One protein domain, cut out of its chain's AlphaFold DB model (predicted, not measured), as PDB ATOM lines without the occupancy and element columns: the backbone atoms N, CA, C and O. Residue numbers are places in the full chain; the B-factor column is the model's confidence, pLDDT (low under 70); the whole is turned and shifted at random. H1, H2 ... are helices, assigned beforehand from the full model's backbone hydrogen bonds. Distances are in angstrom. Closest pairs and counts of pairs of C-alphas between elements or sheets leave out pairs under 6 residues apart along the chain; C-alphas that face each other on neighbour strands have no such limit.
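AT A GLANCE: This is residues 2 to 71 of the 74 residues of an uncharacterized protein of Bacillus sp. DNRA2 (UniProt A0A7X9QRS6). Two long helices, H1 and H2, lie side by side as a helical hairpin, and after H2 the chain folds back through residues 56 to 62 to a short helix, H3, set crosswise on residues 16 to 20 of H1. A long loop, residues 25 to 36, makes the turn between the two long helices. The printed part has 70 residues with three named helices in the order H1, H2, H3 and no named strand; its class is all helix. It is compact, with a radius of gyration of the C-alphas of 12.5 A, and rod-shaped in outline, spanning 39 by 18 by 17 A.

IN THESE COORDINATES: H1, residues 2 to 24, begins at C-alpha 2, (12.041, -99.865, -74.176), and is 31.9 A long from first to last C-alpha. H2, residues 37 to 55, begins at C-alpha 37, (14.047, -78.225, -83.787), and is 25.7 A long. H3, residues 63 to 69, measures 10.0 A and ends at C-alpha 69, (3.761, -77.627, -71.092).

HOW THE PARTS SIT: H1 and H2 touch and form a hairpin, running opposite ways at a shallow tilt of 28 degrees. Their closest C-alphas, those of Glu 15 and Ala 40, are 5.2 A apart. H1 touches H3 with residues 16 to 20 alone; the closest C-alphas, those of Ala 20 and Met 67, are 6.8 A apart. These two run the same way at a steep tilt of 69 degrees, only just short of about perpendicular. H2 and H3 are close but not clearly touching, about perpendicular at 84 degrees, with the C-alphas of Lys 41 and Ile 63 closest at 7.4 A. In H2 and H3 every O i to N i+4 pair is within hydrogen-bond range; in H1, 18 of 19 are.

THE WHOLE: The C-alphas of Lys 27 and Tyr 54 are the two farthest apart, at 38.8 A. The link from H1 to H2 is long, and that from H2 to H3 is short. The printed part has no cut. Its mean pLDDT is 96.1, and no printed residue is under 70.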
ATOM      1  N   ASP A   2      12.103-100.948 -75.150       92.81
ATOM      2  CA  ASP A   2      12.041 -99.865 -74.176       92.81
ATOM      3  C   ASP A   2      13.426 -99.258 -73.920       92.81
ATOM      4  O   ASP A   2      13.554 -98.045 -73.904       92.81
ATOM      5  N   HIS A   3      14.489-100.072 -73.843       95.44
ATOM      6  CA  HIS A   3      15.862 -99.565 -73.705       95.44
ATOM      7  C   HIS A   3      16.323 -98.685 -74.878       95.44
ATOM      8  O   HIS A   3      16.989 -97.679 -74.657       95.44
ATOM      9  N   VAL A   4      15.983 -99.046 -76.121       95.81
ATOM     10  CA  VAL A   4      16.375 -98.274 -77.313       95.81
ATOM     11  C   VAL A   4      15.553 -96.993 -77.400       95.81
ATOM     12  O   VAL A   4      16.109 -95.925 -77.628       95.81
ATOM     13  N   ILE A   5      14.241 -97.098 -77.177       96.94
ATOM     14  CA  ILE A   5      13.337 -95.945 -77.145       96.94
ATOM     15  C   ILE A   5      13.766 -94.975 -76.043       96.94
ATOM     16  O   ILE A   5      13.939 -93.796 -76.322       96.94
ATOM     17  N   GLY A   6      14.040 -95.480 -74.839       97.06
ATOM     18  CA  GLY A   6      14.515 -94.687 -73.708       97.06
ATOM     19  C   GLY A   6      15.845 -93.990 -73.990       97.06
ATOM     20  O   GLY A   6      15.982 -92.812 -73.686       97.06
ATOM     21  N   ALA A   7      16.797 -94.665 -74.645       96.94
ATOM     22  CA  ALA A   7      18.059 -94.038 -75.035       96.94
ATOM     23  C   ALA A   7      17.852 -92.867 -76.009       96.94
ATOM     24  O   ALA A   7      18.451 -91.811 -75.825       96.94
ATOM     25  N   ILE A   8      16.991 -93.019 -77.023       97.56
ATOM     26  CA  ILE A   8      16.675 -91.925 -77.960       97.56
ATOM     27  C   ILE A   8      15.896 -90.818 -77.243       97.56
ATOM     28  O   ILE A   8      16.131 -89.640 -77.501       97.56
ATOM     29  N   GLN A   9      15.003 -91.181 -76.322       97.31
ATOM     30  CA  GLN A   9      14.202 -90.236 -75.555       97.31
ATOM     31  C   GLN A   9      15.066 -89.321 -74.683       97.31
ATOM     32  O   GLN A   9      14.806 -88.124 -74.645       97.31
ATOM     33  N   THR A  10      16.148 -89.827 -74.084       97.44
ATOM     34  CA  THR A  10      17.112 -88.980 -73.363       97.44
ATOM     35  C   THR A  10      17.708 -87.891 -74.259       97.44
ATOM     36  O   THR A  10      17.796 -86.740 -73.846       97.44
ATOM     37  N   TYR A  11      18.087 -88.214 -75.499       97.19
ATOM     38  CA  TYR A  11      18.588 -87.199 -76.433       97.19
ATOM     39  C   TYR A  11      17.478 -86.263 -76.919       97.19
ATOM     40  O   TYR A  11      17.712 -85.070 -77.069       97.19
ATOM     41  N   TYR A  12      16.265 -86.782 -77.118       97.94
ATOM     42  CA  TYR A  12      15.109 -85.967 -77.481       97.94
ATOM     43  C   TYR A  12      14.804 -84.914 -76.409       97.94
ATOM     44  O   TYR A  12      14.550 -83.766 -76.753       97.94
ATOM     45  N   GLU A  13      14.877 -85.278 -75.129       97.75
ATOM     46  CA  GLU A  13      14.682 -84.358 -74.002       97.75
ATOM     47  C   GLU A  13      15.740 -83.244 -73.969       97.75
ATOM     48  O   GLU A  13      15.379 -82.083 -73.792       97.75
ATOM     49  N   ILE A  14      17.010 -83.566 -74.239       97.88
ATOM     50  CA  ILE A  14      18.088 -82.565 -74.350       97.88
ATOM     51  C   ILE A  14      17.798 -81.578 -75.490       97.88
ATOM     52  O   ILE A  14      17.853 -80.368 -75.299       97.88
ATOM     53  N   GLU A  15      17.422 -82.073 -76.669       97.81
ATOM     54  CA  GLU A  15      17.102 -81.206 -77.810       97.81
ATOM     55  C   GLU A  15      15.853 -80.342 -77.554       97.81
ATOM     56  O   GLU A  15      15.746 -79.224 -78.058       97.81
ATOM     57  N   LEU A  16      14.891 -80.830 -76.763       98.12
ATOM     58  CA  LEU A  16      13.738 -80.038 -76.328       98.12
ATOM     59  C   LEU A  16      14.144 -78.907 -75.376       98.12
ATOM     60  O   LEU A  16      13.558 -77.824 -75.447       98.12
ATOM     61  N   ASP A  17      15.120 -79.140 -74.497       98.00
ATOM     62  CA  ASP A  17      15.694 -78.095 -73.644       98.00
ATOM     63  C   ASP A  17      16.365 -77.011 -74.495       98.00
ATOM     64  O   ASP A  17      16.064 -75.828 -74.317       98.00
ATOM     65  N   ASP A  18      17.139 -77.403 -75.507       97.81
ATOM     66  CA  ASP A  18      17.759 -76.456 -76.435       97.81
ATOM     67  C   ASP A  18      16.709 -75.650 -77.221       97.81
ATOM     68  O   ASP A  18      16.792 -74.423 -77.292       97.81
ATOM     69  N   VAL A  19      15.657 -76.296 -77.748       97.69
ATOM     70  CA  VAL A  19      14.544 -75.593 -78.420       97.69
ATOM     71  C   VAL A  19      13.878 -74.582 -77.479       97.69
ATOM     72  O   VAL A  19      13.534 -73.474 -77.899       97.69
ATOM     73  N   ALA A  20      13.687 -74.935 -76.208       97.00
ATOM     74  CA  ALA A  20      13.104 -74.035 -75.220       97.00
ATOM     75  C   ALA A  20      14.004 -72.811 -74.964       97.00
ATOM     76  O   ALA A  20      13.511 -71.681 -74.897       97.00
ATOM     77  N   ASP A  21      15.313 -73.011 -74.854       97.19
ATOM     78  CA  ASP A  21      16.286 -71.935 -74.664       97.19
ATOM     79  C   ASP A  21      16.364 -71.012 -75.888       97.19
ATOM     80  O   ASP A  21      16.366 -69.780 -75.762       97.19
ATOM     81  N   GLU A  22      16.331 -71.594 -77.084       97.00
ATOM     82  CA  GLU A  22      16.285 -70.885 -78.358       97.00
ATOM     83  C   GLU A  22      15.027 -70.015 -78.474       97.00
ATOM     84  O   GLU A  22      15.132 -68.822 -78.780       97.00
ATOM     85  N   LEU A  23      13.847 -70.552 -78.152       95.12
ATOM     86  CA  LEU A  23      12.605 -69.774 -78.104       95.12
ATOM     87  C   LEU A  23      12.671 -68.654 -77.063       95.12
ATOM     88  O   LEU A  23      12.280 -67.520 -77.348       95.12
ATOM     89  N   ARG A  24      13.192 -68.942 -75.863       94.94
ATOM     90  CA  ARG A  24      13.304 -67.957 -74.776       94.94
ATOM     91  C   ARG A  24      14.222 -66.796 -75.148       94.94
ATOM     92  O   ARG A  24      14.003 -65.677 -74.692       94.94
ATOM     93  N   SER A  25      15.211 -67.036 -76.009       95.06
ATOM     94  CA  SER A  25      16.090 -65.985 -76.528       95.06
ATOM     95  C   SER A  25      15.360 -64.931 -77.374       95.06
ATOM     96  O   SER A  25      15.907 -63.853 -77.602       95.06
ATOM     97  N   GLY A  26      14.155 -65.239 -77.874       91.50
ATOM     98  CA  GLY A  26      13.363 -64.360 -78.737       91.50
ATOM     99  C   GLY A  26      13.921 -64.189 -80.155       91.50
ATOM    100  O   GLY A  26      13.362 -63.428 -80.941       91.50
ATOM    101  N   LYS A  27      15.011 -64.885 -80.506       92.81
ATOM    102  CA  LYS A  27      15.653 -64.797 -81.830       92.81
ATOM    103  C   LYS A  27      14.877 -65.518 -82.933       92.81
ATOM    104  O   LYS A  27      15.086 -65.223 -84.106       92.81
ATOM    105  N   TYR A  28      13.999 -66.448 -82.564       92.81
ATOM    106  CA  TYR A  28      13.278 -67.313 -83.493       92.81
ATOM    107  C   TYR A  28      11.769 -67.118 -83.331       92.81
ATOM    108  O   TYR A  28      11.238 -67.206 -82.228       92.81
ATOM    109  N   GLY A  29      11.070 -66.834 -84.436       84.50
ATOM    110  CA  GLY A  29       9.643 -66.481 -84.419       84.50
ATOM    111  C   GLY A  29       8.684 -67.677 -84.385       84.50
ATOM    112  O   GLY A  29       7.493 -67.507 -84.141       84.50
ATOM    113  N   LYS A  30       9.181 -68.887 -84.655       92.88
ATOM    114  CA  LYS A  30       8.417 -70.143 -84.627       92.88
ATOM    115  C   LYS A  30       9.344 -71.319 -84.328       92.88
ATOM    116  O   LYS A  30      10.545 -71.249 -84.569       92.88
ATOM    117  N   LEU A  31       8.756 -72.434 -83.892       94.06
ATOM    118  CA  LEU A  31       9.481 -73.666 -83.557       94.06
ATOM    119  C   LEU A  31      10.445 -74.117 -84.654       94.06
ATOM    120  O   LEU A  31      11.590 -74.428 -84.375       94.06
ATOM    121  N   SER A  32      10.002 -74.115 -85.910       94.38
ATOM    122  CA  SER A  32      10.815 -74.608 -87.025       94.38
ATOM    123  C   SER A  32      12.033 -73.745 -87.357       94.38
ATOM    124  O   SER A  32      12.848 -74.178 -88.166       94.38
ATOM    125  N   ASP A  33      12.116 -72.531 -86.808       95.19
ATOM    126  CA  ASP A  33      13.261 -71.636 -87.003       95.19
ATOM    127  C   ASP A  33      14.363 -71.887 -85.967       95.19
ATOM    128  O   ASP A  33      15.492 -71.455 -86.178       95.19
ATOM    129  N   CYS A  34      14.043 -72.590 -84.875       96.25
ATOM    130  CA  CYS A  34      14.986 -72.979 -83.832       96.25
ATOM    131  C   CYS A  34      15.956 -74.038 -84.400       96.25
ATOM    132  O   CYS A  34      15.483 -75.075 -84.885       96.25
ATOM    133  N   PRO A  35      17.281 -73.803 -84.403       96.38
ATOM    134  CA  PRO A  35      18.273 -74.754 -84.905       96.38
ATOM    135  C   PRO A  35      18.102 -76.183 -84.373       96.38
ATOM    136  O   PRO A  35      18.158 -77.127 -85.170       96.38
ATOM    137  N   SER A  36      17.794 -76.344 -83.082       97.69
ATOM    138  CA  SER A  36      17.614 -77.658 -82.442       97.69
ATOM    139  C   SER A  36      16.274 -78.333 -82.771       97.69
ATOM    140  O   SER A  36      16.055 -79.515 -82.508       97.69
ATOM    141  N   TYR A  37      15.344 -77.638 -83.436       97.12
ATOM    142  CA  TYR A  37      14.047 -78.225 -83.787       97.12
ATOM    143  C   TYR A  37      14.176 -79.400 -84.759       97.12
ATOM    144  O   TYR A  37      13.407 -80.364 -84.697       97.12
ATOM    145  N   ARG A  38      15.127 -79.330 -85.697       96.94
ATOM    146  CA  ARG A  38      15.272 -80.363 -86.732       96.94
ATOM    147  C   ARG A  38      15.793 -81.677 -86.149       96.94
ATOM    148  O   ARG A  38      15.294 -82.733 -86.538       96.94
ATOM    149  N   SER A  39      16.759 -81.609 -85.238       97.38
ATOM    150  CA  SER A  39      17.290 -82.752 -84.488       97.38
ATOM    151  C   SER A  39      16.222 -83.338 -83.567       97.38
ATOM    152  O   SER A  39      15.924 -84.528 -83.695       97.38
ATOM    153  N   ALA A  40      15.542 -82.507 -82.766       98.00
ATOM    154  CA  ALA A  40      14.412 -82.941 -81.937       98.00
ATOM    155  C   ALA A  40      13.344 -83.681 -82.763       98.00
ATOM    156  O   ALA A  40      12.852 -84.744 -82.379       98.00
ATOM    157  N   LYS A  41      13.003 -83.149 -83.946       97.88
ATOM    158  CA  LYS A  41      12.007 -83.759 -84.836       97.88
ATOM    159  C   LYS A  41      12.463 -85.112 -85.376       97.88
ATOM    160  O   LYS A  41      11.654 -86.036 -85.416       97.88
ATOM    161  N   ALA A  42      13.729 -85.243 -85.763       97.94
ATOM    162  CA  ALA A  42      14.277 -86.510 -86.239       97.94
ATOM    163  C   ALA A  42      14.242 -87.591 -85.142       97.94
ATOM    164  O   ALA A  42      13.868 -88.731 -85.412       97.94
ATOM    165  N   MET A  43      14.563 -87.225 -83.898       98.12
ATOM    166  CA  MET A  43      14.490 -88.142 -82.755       98.12
ATOM    167  C   MET A  43      13.047 -88.558 -82.452       98.12
ATOM    168  O   MET A  43      12.777 -89.748 -82.305       98.12
ATOM    169  N   LEU A  44      12.102 -87.612 -82.450       98.12
ATOM    170  CA  LEU A  44      10.677 -87.908 -82.281       98.12
ATOM    171  C   LEU A  44      10.150 -88.855 -83.369       98.12
ATOM    172  O   LEU A  44       9.379 -89.771 -83.080       98.12
ATOM    173  N   GLU A  45      10.539 -88.641 -84.626       97.94
ATOM    174  CA  GLU A  45      10.161 -89.521 -85.736       97.94
ATOM    175  C   GLU A  45      10.741 -90.929 -85.553       97.94
ATOM    176  O   GLU A  45      10.006 -91.906 -85.711       97.94
ATOM    177  N   ALA A  46      12.005 -91.042 -85.137       97.62
ATOM    178  CA  ALA A  46      12.621 -92.326 -84.820       97.62
ATOM    179  C   ALA A  46      11.872 -93.046 -83.688       97.62
ATOM    180  O   ALA A  46      11.470 -94.196 -83.861       97.62
ATOM    181  N   ILE A  47      11.605 -92.361 -82.570       98.06
ATOM    182  CA  ILE A  47      10.859 -92.922 -81.438       98.06
ATOM    183  C   ILE A  47       9.484 -93.417 -81.891       98.06
ATOM    184  O   ILE A  47       9.136 -94.563 -81.629       98.06
ATOM    185  N   ARG A  48       8.730 -92.615 -82.650       97.25
ATOM    186  CA  ARG A  48       7.384 -92.986 -83.120       97.25
ATOM    187  C   ARG A  48       7.366 -94.199 -84.038       97.25
ATOM    188  O   ARG A  48       6.415 -94.978 -83.988       97.25
ATOM    189  N   VAL A  49       8.382 -94.355 -84.887       97.69
ATOM    190  CA  VAL A  49       8.528 -95.558 -85.720       97.69
ATOM    191  C   VAL A  49       8.695 -96.787 -84.831       97.69
ATOM    192  O   VAL A  49       8.017 -97.790 -85.052       97.69
ATOM    193  N   LEU A  50       9.542 -96.698 -83.802       97.19
ATOM    194  CA  LEU A  50       9.740 -97.790 -82.854       97.19
ATOM    195  C   LEU A  50       8.467 -98.048 -82.038       97.19
ATOM    196  O   LEU A  50       7.967 -99.166 -82.017       97.19
ATOM    197  N   GLU A  51       7.873 -97.032 -81.424       97.75
ATOM    198  CA  GLU A  51       6.653 -97.190 -80.630       97.75
ATOM    199  C   GLU A  51       5.521 -97.837 -81.433       97.75
ATOM    200  O   GLU A  51       4.898 -98.788 -80.970       97.75
ATOM    201  N   ARG A  52       5.308 -97.408 -82.683       96.81
ATOM    202  CA  ARG A  52       4.298 -98.024 -83.547       96.81
ATOM    203  C   ARG A  52       4.623 -99.482 -83.868       96.81
ATOM    204  O   ARG A  52       3.709-100.299 -83.896       96.81
ATOM    205  N   ALA A  53       5.890 -99.815 -84.104       96.69
ATOM    206  CA  ALA A  53       6.302-101.184 -84.400       96.69
ATOM    207  C   ALA A  53       6.166-102.127 -83.190       96.69
ATOM    208  O   ALA A  53       5.841-103.298 -83.371       96.69
ATOM    209  N   TYR A  54       6.403-101.630 -81.972       95.88
ATOM    210  CA  TYR A  54       6.487-102.466 -80.767       95.88
ATOM    211  C   TYR A  54       5.262-102.390 -79.851       95.88
ATOM    212  O   TYR A  54       4.958-103.368 -79.173       95.88
ATOM    213  N   TYR A  55       4.542-101.270 -79.846       96.25
ATOM    214  CA  TYR A  55       3.340-101.060 -79.032       96.25
ATOM    215  C   TYR A  55       2.065-100.873 -79.865       96.25
ATOM    216  O   TYR A  55       0.977-100.879 -79.301       96.25
ATOM    217  N   GLY A  56       2.172-100.702 -81.188       96.00
ATOM    218  CA  GLY A  56       1.028-100.475 -82.084       96.00
ATOM    219  C   GLY A  56       0.518 -99.028 -82.118       96.00
ATOM    220  O   GLY A  56      -0.290 -98.678 -82.976       96.00
ATOM    221  N   GLU A  57       1.024 -98.162 -81.245       93.94
ATOM    222  CA  GLU A  57       0.610 -96.766 -81.097       93.94
ATOM    223  C   GLU A  57       1.816 -95.873 -80.777       93.94
ATOM    224  O   GLU A  57       2.829 -96.351 -80.274       93.94
ATOM    225  N   GLY A  58       1.712 -94.577 -81.078       93.12
ATOM    226  CA  GLY A  58       2.708 -93.591 -80.652       93.12
ATOM    227  C   GLY A  58       2.361 -93.069 -79.263       93.12
ATOM    228  O   GLY A  58       1.216 -92.690 -79.029       93.12
ATOM    229  N   ARG A  59       3.342 -93.039 -78.364       93.25
ATOM    230  CA  ARG A  59       3.183 -92.631 -76.959       93.25
ATOM    231  C   ARG A  59       3.934 -91.342 -76.643       93.25
ATOM    232  O   ARG A  59       3.530 -90.612 -75.745       93.25
ATOM    233  N   THR A  60       4.984 -91.032 -77.400       94.50
ATOM    234  CA  THR A  60       5.808 -89.846 -77.158       94.50
ATOM    235  C   THR A  60       5.110 -88.553 -77.589       94.50
ATOM    236  O   THR A  60       4.648 -88.399 -78.733       94.50
ATOM    237  N   VAL A  61       5.078 -87.598 -76.656       93.81
ATOM    238  CA  VAL A  61       4.506 -86.256 -76.818       93.81
ATOM    239  C   VAL A  61       5.253 -85.485 -77.908       93.81
ATOM    240  O   VAL A  61       6.471 -85.581 -78.069       93.81
ATOM    241  N   ASN A  62       4.508 -84.723 -78.711       95.75
ATOM    242  CA  ASN A  62       5.100 -83.948 -79.798       95.75
ATOM    243  C   ASN A  62       5.770 -82.660 -79.290       95.75
ATOM    244  O   ASN A  62       5.349 -82.092 -78.288       95.75
ATOM    245  N   ILE A  63       6.741 -82.147 -80.051       97.25
ATOM    246  CA  ILE A  63       7.524 -80.952 -79.685       97.25
ATOM    247  C   ILE A  63       6.635 -79.750 -79.333       97.25
ATOM    248  O   ILE A  63       6.917 -79.032 -78.384       97.25
ATOM    249  N   ARG A  64       5.548 -79.503 -80.079       96.56
ATOM    250  CA  ARG A  64       4.680 -78.341 -79.822       96.56
ATOM    251  C   ARG A  64       3.969 -78.462 -78.477       96.56
ATOM    252  O   ARG A  64       3.877 -77.484 -77.747       96.56
ATOM    253  N   GLU A  65       3.427 -79.634 -78.188       96.88
ATOM    254  CA  GLU A  65       2.733 -79.907 -76.932       96.88
ATOM    255  C   GLU A  65       3.687 -79.828 -75.739       96.88
ATOM    256  O   GLU A  65       3.372 -79.168 -74.754       96.88
ATOM    257  N   GLU A  66       4.899 -80.355 -75.893       97.06
ATOM    258  CA  GLU A  66       5.962 -80.229 -74.899       97.06
ATOM    259  C   GLU A  66       6.320 -78.760 -74.616       97.06
ATOM    260  O   GLU A  66       6.377 -78.320 -73.469       97.06
ATOM    261  N   MET A  67       6.471 -77.946 -75.662       96.94
ATOM    262  CA  MET A  67       6.724 -76.512 -75.498       96.94
ATOM    263  C   MET A  67       5.549 -75.779 -74.836       96.94
ATOM    264  O   MET A  67       5.762 -74.856 -74.051       96.94
ATOM    265  N   ARG A  68       4.304 -76.209 -75.066       96.31
ATOM    266  CA  ARG A  68       3.145 -75.666 -74.342       96.31
ATOM    267  C   ARG A  68       3.183 -76.019 -72.858       96.31
ATOM    268  O   ARG A  68       2.914 -75.141 -72.044       96.31
ATOM    269  N   TYR A  69       3.561 -77.248 -72.498       95.94
ATOM    270  CA  TYR A  69       3.761 -77.627 -71.092       95.94
ATOM    271  C   TYR A  69       4.858 -76.801 -70.419       95.94
ATOM    272  O   TYR A  69       4.731 -76.437 -69.253       95.94
ATOM    273  N   ARG A  70       5.887 -76.423 -71.179       94.75
ATOM    274  CA  ARG A  70       6.979 -75.546 -70.734       94.75
ATOM    275  C   ARG A  70       6.619 -74.050 -70.720       94.75
ATOM    276  O   ARG A  70       7.463 -73.229 -70.374       94.75
ATOM    277  N   GLY A  71       5.382 -73.683 -71.065       94.75
ATOM    278  CA  GLY A  71       4.865 -72.313 -70.975       94.75
ATOM    279  C   GLY A  71       5.068 -71.443 -72.221       94.75
ATOM    280  O   GLY A  71       4.857 -70.232 -72.153       94.75
TER     281      GLY A  71